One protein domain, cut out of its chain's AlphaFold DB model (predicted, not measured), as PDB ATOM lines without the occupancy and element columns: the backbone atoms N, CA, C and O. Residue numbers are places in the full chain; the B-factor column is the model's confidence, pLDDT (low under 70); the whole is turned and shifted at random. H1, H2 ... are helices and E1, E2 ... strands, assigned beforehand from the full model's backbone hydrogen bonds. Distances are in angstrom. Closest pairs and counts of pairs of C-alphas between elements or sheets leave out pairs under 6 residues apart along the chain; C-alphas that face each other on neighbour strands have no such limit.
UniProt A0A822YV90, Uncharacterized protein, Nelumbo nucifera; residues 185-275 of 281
ATOM      1  N   ALA A 185     -29.987 -24.582 125.435       97.88
ATOM      2  CA  ALA A 185     -30.210 -25.676 126.381       97.88
ATOM      3  C   ALA A 185     -29.552 -25.412 127.752       97.88
ATOM      4  O   ALA A 185     -30.095 -25.813 128.782       97.88
ATOM      5  N   TYR A 186     -28.414 -24.703 127.785       98.31
ATOM      6  CA  TYR A 186     -27.805 -24.239 129.036       98.31
ATOM      7  C   TYR A 186     -28.725 -23.256 129.773       98.31
ATOM      8  O   TYR A 186     -28.971 -23.429 130.970       98.31
ATOM      9  N   PHE A 187     -29.254 -22.249 129.067       98.19
ATOM     10  CA  PHE A 187     -30.155 -21.260 129.659       98.19
ATOM     11  C   PHE A 187     -31.465 -21.883 130.135       98.19
ATOM     12  O   PHE A 187     -31.847 -21.647 131.278       98.19
ATOM     13  N   GLU A 188     -32.094 -22.732 129.322       97.56
ATOM     14  CA  GLU A 188     -33.319 -23.452 129.687       97.56
ATOM     15  C   GLU A 188     -33.119 -24.326 130.923       97.56
ATOM     16  O   GLU A 188     -33.946 -24.319 131.834       97.56
ATOM     17  N   GLN A 189     -32.014 -25.077 130.996       97.19
ATOM     18  CA  GLN A 189     -31.747 -25.908 132.165       97.19
ATOM     19  C   GLN A 189     -31.613 -25.053 133.432       97.19
ATOM     20  O   GLN A 189     -32.166 -25.418 134.474       97.19
ATOM     21  N   LEU A 190     -30.882 -23.937 133.354       97.00
ATOM     22  CA  LEU A 190     -30.668 -23.047 134.491       97.00
ATOM     23  C   LEU A 190     -31.972 -22.365 134.926       97.00
ATOM     24  O   LEU A 190     -32.306 -22.408 136.110       97.00
ATOM     25  N   SER A 191     -32.726 -21.793 133.984       96.81
ATOM     26  CA  SER A 191     -33.974 -21.079 134.270       96.81
ATOM     27  C   SER A 191     -35.064 -22.010 134.792       96.81
ATOM     28  O   SER A 191     -35.710 -21.681 135.779       96.81
ATOM     29  N   ASN A 192     -35.227 -23.201 134.206       96.56
ATOM     30  CA  ASN A 192     -36.224 -24.170 134.667       96.56
ATOM     31  C   ASN A 192     -35.903 -24.666 136.081       96.56
ATOM     32  O   ASN A 192     -36.791 -24.742 136.927       96.56
ATOM     33  N   SER A 193     -34.628 -24.956 136.363       96.19
ATOM     34  CA  SER A 193     -34.204 -25.379 137.705       96.19
ATOM     35  C   SER A 193     -34.417 -24.268 138.737       96.19
ATOM     36  O   SER A 193     -34.830 -24.546 139.863       96.19
ATOM     37  N   PHE A 194     -34.156 -23.015 138.355       95.00
ATOM     38  CA  PHE A 194     -34.419 -21.854 139.197       95.00
ATOM     39  C   PHE A 194     -35.920 -21.661 139.452       95.00
ATOM     40  O   PHE A 194     -36.311 -21.523 140.607       95.00
ATOM     41  N   GLY A 195     -36.763 -21.749 138.420       93.19
ATOM     42  CA  GLY A 195     -38.222 -21.687 138.552       93.19
ATOM     43  C   GLY A 195     -38.762 -22.746 139.516       93.19
ATOM     44  O   GLY A 195     -39.467 -22.411 140.463       93.19
ATOM     45  N   CYS A 196     -38.321 -24.004 139.382       94.62
ATOM     46  CA  CYS A 196     -38.696 -25.067 140.321       94.62
ATOM     47  C   CYS A 196     -38.280 -24.768 141.768       94.62
ATOM     48  O   CYS A 196     -38.996 -25.135 142.695       94.62
ATOM     49  N   LEU A 197     -37.126 -24.125 141.984       92.88
ATOM     50  CA  LEU A 197     -36.699 -23.710 143.321       92.88
ATOM     51  C   LEU A 197     -37.589 -22.585 143.868       92.88
ATOM     52  O   LEU A 197     -37.949 -22.605 145.044       92.88
ATOM     53  N   MET A 198     -37.960 -21.626 143.021       89.00
ATOM     54  CA  MET A 198     -38.821 -20.504 143.394       89.00
ATOM     55  C   MET A 198     -40.257 -20.946 143.702       89.00
ATOM     56  O   MET A 198     -40.868 -20.392 144.614       89.00
ATOM     57  N   ASP A 199     -40.759 -21.992 143.042       89.06
ATOM     58  CA  ASP A 199     -42.065 -22.600 143.335       89.06
ATOM     59  C   ASP A 199     -42.156 -23.194 144.754       89.06
ATOM     60  O   ASP A 199     -43.252 -23.352 145.295       89.06
ATOM     61  N   LEU A 200     -41.015 -23.501 145.386       89.75
ATOM     62  CA  LEU A 200     -40.958 -23.977 146.772       89.75
ATOM     63  C   LEU A 200     -41.038 -22.840 147.803       89.75
ATOM     64  O   LEU A 200     -41.208 -23.112 148.995       89.75
ATOM     65  N   LYS A 201     -40.909 -21.573 147.381       84.50
ATOM     66  CA  LYS A 201     -41.023 -20.421 148.281       84.50
ATOM     67  C   LYS A 201     -42.479 -20.304 148.771       84.50
ATOM     68  O   LYS A 201     -43.396 -20.269 147.948       84.50
ATOM     69  N   PRO A 202     -42.729 -20.195 150.091       82.25
ATOM     70  CA  PRO A 202     -44.067 -19.921 150.605       82.25
ATOM     71  C   PRO A 202     -44.628 -18.636 149.989       82.25
ATOM     72  O   PRO A 202     -43.935 -17.620 149.916       82.25
ATOM     73  N   LYS A 203     -45.886 -18.668 149.545       71.69
ATOM     74  CA  LYS A 203     -46.557 -17.485 149.000       71.69
ATOM     75  C   LYS A 203     -46.831 -16.498 150.136       71.69
ATOM     76  O   LYS A 203     -47.787 -16.678 150.886       71.69
ATOM     77  N   GLU A 204     -45.990 -15.480 150.281       66.94
ATOM     78  CA  GLU A 204     -46.257 -14.362 151.188       66.94
ATOM     79  C   GLU A 204     -47.335 -13.434 150.607       66.94
ATOM     80  O   GLU A 204     -47.413 -13.207 149.401       66.94
ATOM     81  N   THR A 205     -48.183 -12.890 151.480       56.34
ATOM     82  CA  THR A 205     -49.342 -12.041 151.140       56.34
ATOM     83  C   THR A 205     -48.982 -10.645 150.615       56.34
ATOM     84  O   THR A 205     -49.870  -9.920 150.172       56.34
ATOM     85  N   THR A 206     -47.707 -10.252 150.646       54.56
ATOM     86  CA  THR A 206     -47.227  -8.939 150.195       54.56
ATOM     87  C   THR A 206     -46.002  -9.109 149.304       54.56
ATOM     88  O   THR A 206     -44.887  -9.248 149.797       54.56
ATOM     89  N   ALA A 207     -46.203  -9.104 147.986       55.81
ATOM     90  CA  ALA A 207     -45.107  -9.051 147.024       55.81
ATOM     91  C   ALA A 207     -44.490  -7.643 147.039       55.81
ATOM     92  O   ALA A 207     -45.094  -6.690 146.540       55.81
ATOM     93  N   ASN A 208     -43.304  -7.493 147.630       57.22
ATOM     94  CA  ASN A 208     -42.521  -6.271 147.487       57.22
ATOM     95  C   ASN A 208     -41.772  -6.320 146.154       57.22
ATOM     96  O   ASN A 208     -40.797  -7.045 146.006       57.22
ATOM     97  N   VAL A 209     -42.191  -5.489 145.199       54.19
ATOM     98  CA  VAL A 209     -41.582  -5.370 143.858       54.19
ATOM     99  C   VAL A 209     -40.067  -5.075 143.915       54.19
ATOM    100  O   VAL A 209     -39.339  -5.392 142.978       54.19
ATOM    101  N   MET A 210     -39.565  -4.492 145.014       53.28
ATOM    102  CA  MET A 210     -38.127  -4.252 145.219       53.28
ATOM    103  C   MET A 210     -37.320  -5.523 145.523       53.28
ATOM    104  O   MET A 210     -36.124  -5.540 145.238       53.28
ATOM    105  N   ASP A 211     -37.941  -6.583 146.047       64.75
ATOM    106  CA  ASP A 211     -37.243  -7.848 146.299       64.75
ATOM    107  C   ASP A 211     -36.971  -8.617 145.003       64.75
ATOM    108  O   ASP A 211     -36.035  -9.408 144.957       64.75
ATOM    109  N   ASP A 212     -37.699  -8.348 143.924       76.81
ATOM    110  CA  ASP A 212     -37.589  -9.135 142.693       76.81
ATOM    111  C   ASP A 212     -36.576  -8.557 141.694       76.81
ATOM    112  O   ASP A 212     -36.345  -9.156 140.646       76.81
ATOM    113  N   LYS A 213     -35.936  -7.413 141.994       90.69
ATOM    114  CA  LYS A 213     -34.904  -6.812 141.134       90.69
ATOM    115  C   LYS A 213     -33.496  -7.068 141.677       90.69
ATOM    116  O   LYS A 213     -33.164  -6.655 142.787       90.69
ATOM    117  N   LEU A 214     -32.633  -7.661 140.853       93.62
ATOM    118  CA  LEU A 214     -31.197  -7.799 141.103       93.62
ATOM    119  C   LEU A 214     -30.417  -7.000 140.061       93.62
ATOM    120  O   LEU A 214     -30.580  -7.208 138.860       93.62
ATOM    121  N   THR A 215     -29.555  -6.097 140.521       95.06
ATOM    122  CA  THR A 215     -28.600  -5.419 139.637       95.06
ATOM    123  C   THR A 215     -27.287  -6.185 139.642       95.06
ATOM    124  O   THR A 215     -26.832  -6.602 140.703       95.06
ATOM    125  N   VAL A 216     -26.693  -6.396 138.471       96.44
ATOM    126  CA  VAL A 216     -25.462  -7.177 138.317       96.44
ATOM    127  C   VAL A 216     -24.408  -6.348 137.596       96.44
ATOM    128  O   VAL A 216     -24.688  -5.773 136.544       96.44
ATOM    129  N   ASP A 217     -23.199  -6.296 138.150       97.12
ATOM    130  CA  ASP A 217     -22.014  -5.811 137.443       97.12
ATOM    131  C   ASP A 217     -21.484  -6.906 136.503       97.12
ATOM    132  O   ASP A 217     -21.016  -7.954 136.937       97.12
ATOM    133  N   GLY A 218     -21.576  -6.681 135.193       96.88
ATOM    134  CA  GLY A 218     -21.121  -7.616 134.162       96.88
ATOM    135  C   GLY A 218     -19.612  -7.595 133.895       96.88
ATOM    136  O   GLY A 218     -19.157  -8.320 133.005       96.88
ATOM    137  N   ALA A 219     -18.846  -6.761 134.613       97.06
ATOM    138  CA  ALA A 219     -17.390  -6.603 134.494       97.06
ATOM    139  C   ALA A 219     -16.877  -6.253 133.077       97.06
ATOM    140  O   ALA A 219     -15.705  -6.457 132.754       97.06
ATOM    141  N   ASN A 220     -17.757  -5.750 132.210       97.25
ATOM    142  CA  ASN A 220     -17.551  -5.570 130.771       97.25
ATOM    143  C   ASN A 220     -17.102  -6.848 130.043       97.25
ATOM    144  O   ASN A 220     -16.397  -6.787 129.034       97.25
ATOM    145  N   GLY A 221     -17.485  -8.016 130.564       96.38
ATOM    146  CA  GLY A 221     -17.075  -9.315 130.047       96.38
ATOM    147  C   GLY A 221     -18.221 -10.169 129.521       96.38
ATOM    148  O   GLY A 221     -19.398  -9.820 129.607       96.38
ATOM    149  N   VAL A 222     -17.854 -11.357 129.035       97.12
ATOM    150  CA  VAL A 222     -18.795 -12.352 128.492       97.12
ATOM    151  C   VAL A 222     -19.940 -12.694 129.456       97.12
ATOM    152  O   VAL A 222     -21.054 -12.947 129.017       97.12
ATOM    153  N   GLY A 223     -19.715 -12.656 130.774       96.94
ATOM    154  CA  GLY A 223     -20.772 -12.893 131.763       96.94
ATOM    155  C   GLY A 223     -21.920 -11.884 131.656       96.94
ATOM    156  O   GLY A 223     -23.081 -12.284 131.655       96.94
ATOM    157  N   GLY A 224     -21.600 -10.598 131.485       96.06
ATOM    158  CA  GLY A 224     -22.595  -9.554 131.249       96.06
ATOM    159  C   GLY A 224     -23.372  -9.780 129.952       96.06
ATOM    160  O   GLY A 224     -24.599  -9.701 129.953       96.06
ATOM    161  N   GLU A 225     -22.684 -10.143 128.866       95.56
ATOM    162  CA  GLU A 225     -23.333 -10.453 127.585       95.56
ATOM    163  C   GLU A 225     -24.305 -11.633 127.690       95.56
ATOM    164  O   GLU A 225     -25.419 -11.548 127.174       95.56
ATOM    165  N   LYS A 226     -23.914 -12.702 128.394       97.06
ATOM    166  CA  LYS A 226     -24.737 -13.909 128.553       97.06
ATOM    167  C   LYS A 226     -25.867 -13.743 129.559       97.06
ATOM    168  O   LYS A 226     -26.916 -14.359 129.390       97.06
ATOM    169  N   LEU A 227     -25.723 -12.861 130.546       96.38
ATOM    170  CA  LEU A 227     -26.835 -12.469 131.418       96.38
ATOM    171  C   LEU A 227     -27.919 -11.688 130.664       96.38
ATOM    172  O   LEU A 227     -29.103 -11.882 130.937       96.38
ATOM    173  N   GLU A 228     -27.546 -10.862 129.680       95.44
ATOM    174  CA  GLU A 228     -28.514 -10.179 128.804       95.44
ATOM    175  C   GLU A 228     -29.346 -11.157 127.960       95.44
ATOM    176  O   GLU A 228     -30.467 -10.835 127.561       95.44
ATOM    177  N   GLU A 229     -28.810 -12.347 127.682       95.94
ATOM    178  CA  GLU A 229     -29.532 -13.430 127.012       95.94
ATOM    179  C   GLU A 229     -30.379 -14.229 128.014       95.94
ATOM    180  O   GLU A 229     -31.590 -14.369 127.814       95.94
ATOM    181  N   LEU A 230     -29.773 -14.675 129.124       96.38
ATOM    182  CA  LEU A 230     -30.423 -15.466 130.176       96.38
ATOM    183  C   LEU A 230     -31.639 -14.758 130.782       96.38
ATOM    184  O   LEU A 230     -32.623 -15.423 131.098       96.38
ATOM    185  N   LYS A 231     -31.617 -13.426 130.924       94.81
ATOM    186  CA  LYS A 231     -32.751 -12.684 131.502       94.81
ATOM    187  C   LYS A 231     -34.069 -12.916 130.752       94.81
ATOM    188  O   LYS A 231     -35.123 -12.785 131.353       94.81
ATOM    189  N   ASN A 232     -34.023 -13.281 129.464       95.00
ATOM    190  CA  ASN A 232     -35.227 -13.570 128.674       95.00
ATOM    191  C   ASN A 232     -35.849 -14.938 129.013       95.00
ATOM    192  O   ASN A 232     -36.983 -15.208 128.627       95.00
ATOM    193  N   PHE A 233     -35.113 -15.795 129.726       95.50
ATOM    194  CA  PHE A 233     -35.564 -17.109 130.188       95.50
ATOM    195  C   PHE A 233     -36.083 -17.081 131.632       95.50
ATOM    196  O   PHE A 233     -36.776 -18.009 132.046       95.50
ATOM    197  N   LEU A 234     -35.757 -16.038 132.401       93.06
ATOM    198  CA  LEU A 234     -36.134 -15.896 133.806       93.06
ATOM    199  C   LEU A 234     -37.447 -15.119 133.931       93.06
ATOM    200  O   LEU A 234     -37.606 -14.058 133.328       93.06
ATOM    201  N   LYS A 235     -38.389 -15.637 134.722       88.06
ATOM    202  CA  LYS A 235     -39.695 -14.992 134.969       88.06
ATOM    203  C   LYS A 235     -39.842 -14.513 136.408       88.06
ATOM    204  O   LYS A 235     -40.648 -13.636 136.693       88.06
ATOM    205  N   GLU A 236     -39.070 -15.112 137.300       87.81
ATOM    206  CA  GLU A 236     -39.182 -15.000 138.746       87.81
ATOM    207  C   GLU A 236     -38.306 -13.874 139.311       87.81
ATOM    208  O   GLU A 236     -38.461 -13.505 140.469       87.81
ATOM    209  N   ILE A 237     -37.372 -13.342 138.513       90.06
ATOM    210  CA  ILE A 237     -36.460 -12.267 138.910       90.06
ATOM    211  C   ILE A 237     -36.191 -11.319 137.738       90.06
ATOM    212  O   ILE A 237     -35.979 -11.742 136.602       90.06
ATOM    213  N   VAL A 238     -36.155 -10.023 138.027       92.12
ATOM    214  CA  VAL A 238     -35.762  -8.968 137.095       92.12
ATOM    215  C   VAL A 238     -34.267  -8.710 137.251       92.12
ATOM    216  O   VAL A 238     -33.814  -8.213 138.281       92.12
ATOM    217  N   ILE A 239     -33.495  -9.018 136.208       94.25
ATOM    218  CA  ILE A 239     -32.053  -8.753 136.170       94.25
ATOM    219  C   ILE A 239     -31.782  -7.455 135.408       94.25
ATOM    220  O   ILE A 239     -32.152  -7.312 134.242       94.25
ATOM    221  N   ASP A 240     -31.097  -6.526 136.069       93.81
ATOM    222  CA  ASP A 240     -30.586  -5.283 135.491       93.81
ATOM    223  C   ASP A 240     -29.060  -5.358 135.400       93.81
ATOM    224  O   ASP A 240     -28.379  -5.416 136.422       93.81
ATOM    225  N   ILE A 241     -28.510  -5.408 134.187       95.25
ATOM    226  CA  ILE A 241     -27.065  -5.551 133.990       95.25
ATOM    227  C   ILE A 241     -26.435  -4.175 133.754       95.25
ATOM    228  O   ILE A 241     -26.771  -3.470 132.798       95.25
ATOM    229  N   ARG A 242     -25.465  -3.809 134.597       95.38
ATOM    230  CA  ARG A 242     -24.517  -2.710 134.347       95.38
ATOM    231  C   ARG A 242     -23.190  -3.285 133.869       95.38
ATOM    232  O   ARG A 242     -22.915  -4.457 134.098       95.38
ATOM    233  N   ASN A 243     -22.384  -2.473 133.183       95.94
ATOM    234  CA  ASN A 243     -21.082  -2.898 132.655       95.94
ATOM    235  C   ASN A 243     -21.185  -4.214 131.856       95.94
ATOM    236  O   ASN A 243     -20.445  -5.165 132.082       95.94
ATOM    237  N   SER A 244     -22.163  -4.316 130.949       94.25
ATOM    238  CA  SER A 244     -22.423  -5.554 130.198       94.25
ATOM    239  C   SER A 244     -21.436  -5.807 129.052       94.25
ATOM    240  O   SER A 244     -21.584  -6.790 128.337       94.25
ATOM    241  N   GLY A 245     -20.483  -4.898 128.813       87.94
ATOM    242  CA  GLY A 245     -19.568  -4.922 127.663       87.94
ATOM    243  C   GLY A 245     -20.190  -4.375 126.371       87.94
ATOM    244  O   GLY A 245     -19.508  -3.733 125.576       87.94
ATOM    245  N   LYS A 246     -21.513  -4.498 126.190       85.00
ATOM    246  CA  LYS A 246     -22.226  -4.008 124.988       85.00
ATOM    247  C   LYS A 246     -22.280  -2.482 124.863       85.00
ATOM    248  O   LYS A 246     -22.449  -1.963 123.766       85.00
ATOM    249  N   LYS A 247     -22.181  -1.760 125.983       80.50
ATOM    250  CA  LYS A 247     -22.256  -0.286 126.039       80.50
ATOM    251  C   LYS A 247     -20.871   0.375 126.120       80.50
ATOM    252  O   LYS A 247     -20.781   1.546 126.477       80.50
ATOM    253  N   GLY A 248     -19.812  -0.367 125.788       82.38
ATOM    254  CA  GLY A 248     -18.423   0.049 125.978       82.38
ATOM    255  C   GLY A 248     -17.885  -0.313 127.366       82.38
ATOM    256  O   GLY A 248     -18.530  -1.040 128.119       82.38
ATOM    257  N   GLY A 249     -16.696   0.206 127.683       87.75
ATOM    258  CA  GLY A 249     -15.931  -0.154 128.880       87.75
ATOM    259  C   GLY A 249     -14.855  -1.201 128.591       87.75
ATOM    260  O   GLY A 249     -14.932  -1.943 127.613       87.75
ATOM    261  N   VAL A 250     -13.823  -1.235 129.431       93.88
ATOM    262  CA  VAL A 250     -12.715  -2.188 129.315       93.88
ATOM    263  C   VAL A 250     -12.940  -3.326 130.306       93.88
ATOM    264  O   VAL A 250     -13.375  -3.107 131.440       93.88
ATOM    265  N   LEU A 251     -12.681  -4.554 129.849       95.69
ATOM    266  CA  LEU A 251     -12.806  -5.775 130.642       95.69
ATOM    267  C   LEU A 251     -12.037  -5.644 131.967       95.69
ATOM    268  O   LEU A 251     -10.826  -5.421 131.948       95.69
ATOM    269  N   ASN A 252     -12.739  -5.830 133.090       95.94
ATOM    270  CA  ASN A 252     -12.215  -5.769 134.465       95.94
ATOM    271  C   ASN A 252     -11.587  -4.418 134.894       95.94
ATOM    272  O   ASN A 252     -10.973  -4.348 135.958       95.94
ATOM    273  N   GLU A 253     -11.712  -3.337 134.116       96.06
ATOM    274  CA  GLU A 253     -11.110  -2.045 134.475       96.06
ATOM    275  C   GLU A 253     -12.029  -1.236 135.403       96.06
ATOM    276  O   GLU A 253     -13.000  -0.607 134.974       96.06
ATOM    277  N   GLY A 254     -11.722  -1.265 136.702       95.75
ATOM    278  CA  GLY A 254     -12.505  -0.577 137.734       95.75
ATOM    279  C   GLY A 254     -13.883  -1.194 137.996       95.75
ATOM    280  O   GLY A 254     -14.756  -0.539 138.559       95.75
ATOM    281  N   VAL A 255     -14.102  -2.435 137.555       96.69
ATOM    282  CA  VAL A 255     -15.371  -3.177 137.640       96.69
ATOM    283  C   VAL A 255     -15.106  -4.660 137.918       96.69
ATOM    284  O   VAL A 255     -13.991  -5.144 137.714       96.69
ATOM    285  N   GLY A 256     -16.136  -5.399 138.325       96.25
ATOM    286  CA  GLY A 256     -16.108  -6.847 138.517       96.25
ATOM    287  C   GLY A 256     -15.617  -7.310 139.891       96.25
ATOM    288  O   GLY A 256     -15.002  -6.565 140.657       96.25
ATOM    289  N   ALA A 257     -15.891  -8.582 140.192       95.88
ATOM    290  CA  ALA A 257     -15.662  -9.181 141.507       95.88
ATOM    291  C   ALA A 257     -14.237  -8.994 142.062       95.88
ATOM    292  O   ALA A 257     -14.079  -8.636 143.228       95.88
ATOM    293  N   ASP A 258     -13.198  -9.219 141.248       95.31
ATOM    294  CA  ASP A 258     -11.798  -9.153 141.705       95.31
ATOM    295  C   ASP A 258     -11.385  -7.725 142.095       95.31
ATOM    296  O   ASP A 258     -10.749  -7.535 143.133       95.31
ATOM    297  N   TYR A 259     -11.814  -6.721 141.320       95.94
ATOM    298  CA  TYR A 259     -11.585  -5.306 141.625       95.94
ATOM    299  C   TYR A 259     -12.239  -4.925 142.952       95.94
ATOM    300  O   TYR A 259     -11.572  -4.425 143.857       95.94
ATOM    301  N   VAL A 260     -13.528  -5.236 143.111       95.56
ATOM    302  CA  VAL A 260     -14.270  -4.897 144.333       95.56
ATOM    303  C   VAL A 260     -13.703  -5.623 145.550       95.56
ATOM    304  O   VAL A 260     -13.585  -5.032 146.622       95.56
ATOM    305  N   GLN A 261     -13.294  -6.883 145.397       96.12
ATOM    306  CA  GLN A 261     -12.698  -7.652 146.484       96.12
ATOM    307  C   GLN A 261     -11.326  -7.107 146.913       96.12
ATOM    308  O   GLN A 261     -11.061  -7.018 148.117       96.12
ATOM    309  N   LYS A 262     -10.442  -6.780 145.963       94.12
ATOM    310  CA  LYS A 262      -9.062  -6.353 146.252       94.12
ATOM    311  C   LYS A 262      -8.981  -4.898 146.684       94.12
ATOM    312  O   LYS A 262      -8.390  -4.609 147.724       94.12
ATOM    313  N   GLU A 263      -9.613  -4.012 145.924       95.12
ATOM    314  CA  GLU A 263      -9.567  -2.569 146.164       95.12
ATOM    315  C   GLU A 263     -10.544  -2.141 147.263       95.12
ATOM    316  O   GLU A 263     -10.372  -1.084 147.867       95.12
ATOM    317  N   LYS A 264     -11.546  -2.979 147.577       93.88
ATOM    318  CA  LYS A 264     -12.577  -2.709 148.595       93.88
ATOM    319  C   LYS A 264     -13.330  -1.405 148.331       93.88
ATOM    320  O   LYS A 264     -13.698  -0.684 149.259       93.88
ATOM    321  N   VAL A 265     -13.567  -1.118 147.055       93.19
ATOM    322  CA  VAL A 265     -14.313   0.049 146.583       93.19
ATOM    323  C   VAL A 265     -15.515  -0.379 145.753       93.19
ATOM    324  O   VAL A 265     -15.612  -1.513 145.287       93.19
ATOM    325  N   VAL A 266     -16.445   0.553 145.580       91.94
ATOM    326  CA  VAL A 266     -17.611   0.389 144.711       91.94
ATOM    327  C   VAL A 266     -17.145   0.379 143.243       91.94
ATOM    328  O   VAL A 266     -16.320   1.223 142.884       91.94
ATOM    329  N   PRO A 267     -17.638  -0.541 142.394       94.69
ATOM    330  CA  PRO A 267     -17.232  -0.594 140.993       94.69
ATOM    331  C   PRO A 267     -17.743   0.622 140.207       94.69
ATOM    332  O   PRO A 267     -18.747   1.247 140.561       94.69
ATOM    333  N   HIS A 268     -17.070   0.956 139.105       94.56
ATOM    334  CA  HIS A 268     -17.499   2.027 138.212       94.56
ATOM    335  C   HIS A 268     -18.938   1.810 137.725       94.56
ATOM    336  O   HIS A 268     -19.366   0.694 137.423       94.56
ATOM    337  N   GLY A 269     -19.692   2.908 137.637       91.31
ATOM    338  CA  GLY A 269     -21.116   2.871 137.302       91.31
ATOM    339  C   GLY A 269     -22.038   2.624 138.500       91.31
ATOM    340  O   GLY A 269     -23.246   2.500 138.297       91.31
ATOM    341  N   PHE A 270     -21.499   2.589 139.723       93.00
ATOM    342  CA  PHE A 270     -22.259   2.503 140.969       93.00
ATOM    343  C   PHE A 270     -21.860   3.627 141.940       93.00
ATOM    344  O   PHE A 270     -20.713   4.076 141.949       93.00
ATOM    345  N   GLY A 271     -22.803   4.117 142.750       91.31
ATOM    346  CA  GLY A 271     -22.564   5.244 143.658       91.31
ATOM    347  C   GLY A 271     -23.622   5.427 144.756       91.31
ATOM    348  O   GLY A 271     -24.427   4.529 144.996       91.31
ATOM    349  N   PRO A 272     -23.660   6.595 145.433       91.00
ATOM    350  CA  PRO A 272     -24.559   6.839 146.571       91.00
ATOM    351  C   PRO A 272     -26.052   6.657 146.266       91.00
ATOM    352  O   PRO A 272     -26.822   6.309 147.156       91.00
ATOM    353  N   ASN A 273     -26.460   6.853 145.009       90.00
ATOM    354  CA  ASN A 273     -27.846   6.656 144.573       90.00
ATOM    355  C   ASN A 273     -28.260   5.177 144.517       90.00
ATOM    356  O   ASN A 273     -29.449   4.892 144.420       90.00
ATOM    357  N   ASP A 274     -27.301   4.249 144.581       90.31
ATOM    358  CA  ASP A 274     -27.544   2.805 144.539       90.31
ATOM    359  C   ASP A 274     -27.599   2.171 145.942       90.31
ATOM    360  O   ASP A 274     -27.744   0.955 146.085       90.31
ATOM    361  N   VAL A 275     -27.483   2.977 147.006       88.44
ATOM    362  CA  VAL A 275     -27.561   2.495 148.392       88.44
ATOM    363  C   VAL A 275     -28.933   1.870 148.655       88.44
ATOM    364  O   VAL A 275     -29.972   2.472 148.395       88.44
TER     365      VAL A 275
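What this domain is: This is residues 185 to 275 of the 281 residues of an uncharacterized protein of Nelumbo nucifera (UniProt A0A822YV90). Two short parallel strands, E1 and E2, make a small ribbon in the middle of a loose model, with H2 alongside E2. H1 and H3 lie far out towards opposite ends, joined to the strands by long links, and residues 200 to 208 stick out. The printed part has 91 residues, with three named helices and two named strands in the order H1, E1, H2, E2, H3; the class is mixed, helices and strands, with 40 residues in named elements, under half. The whole is loose, with a radius of gyration of the C-alphas of 15.2 A and spans of 40 by 33 by 22 A.

How they stand to each other: E1, residues 213 to 217, and E2, residues 238 to 242, are parallel neighbours at 24 degrees; N 216 and O 240 are 2.8 A apart and N 240 and O 214 2.9 A, within hydrogen-bond range. With H2, residues 222 to 230, they form a strand-helix-strand unit, two parallel neighbour strands with a helix between them along the chain, and its crossover is right-handed. The closest C-alphas of H2 and E2 are those of Gly 224 and Ile 241, 6.6 A apart. H1, residues 185 to 198, is close to but not clearly touching H2, the closest C-alphas being those of Phe 187 and Leu 230 at 5.8 A; they run the same way at a steep tilt of 66 degrees. H3, residues 257 to 263, is apart from H1 and H2, and only just apart from E1, at 8.3 A. In H1 and H3 every O i to N i+4 pair is within hydrogen-bond range; in H2, 4 of 5.

Where its parts are: E1 measures 13.4 A from first to last C-alpha, E2 13.2 A, H1 19.8 A, H2 12.2 A and H3 10.1 A. C-alpha 185 is at (-30.210, -25.676, 126.381) and C-alpha 263 at (-9.567, -2.569, 146.164).

The domain as a whole: The C-alphas farthest apart, those of Thr 205 and Val 250, are 43.8 A apart. The printed part has no cut; the links H1 to E1 and E2 to H3 are long. Residues 204 to 211 have pLDDT under 70.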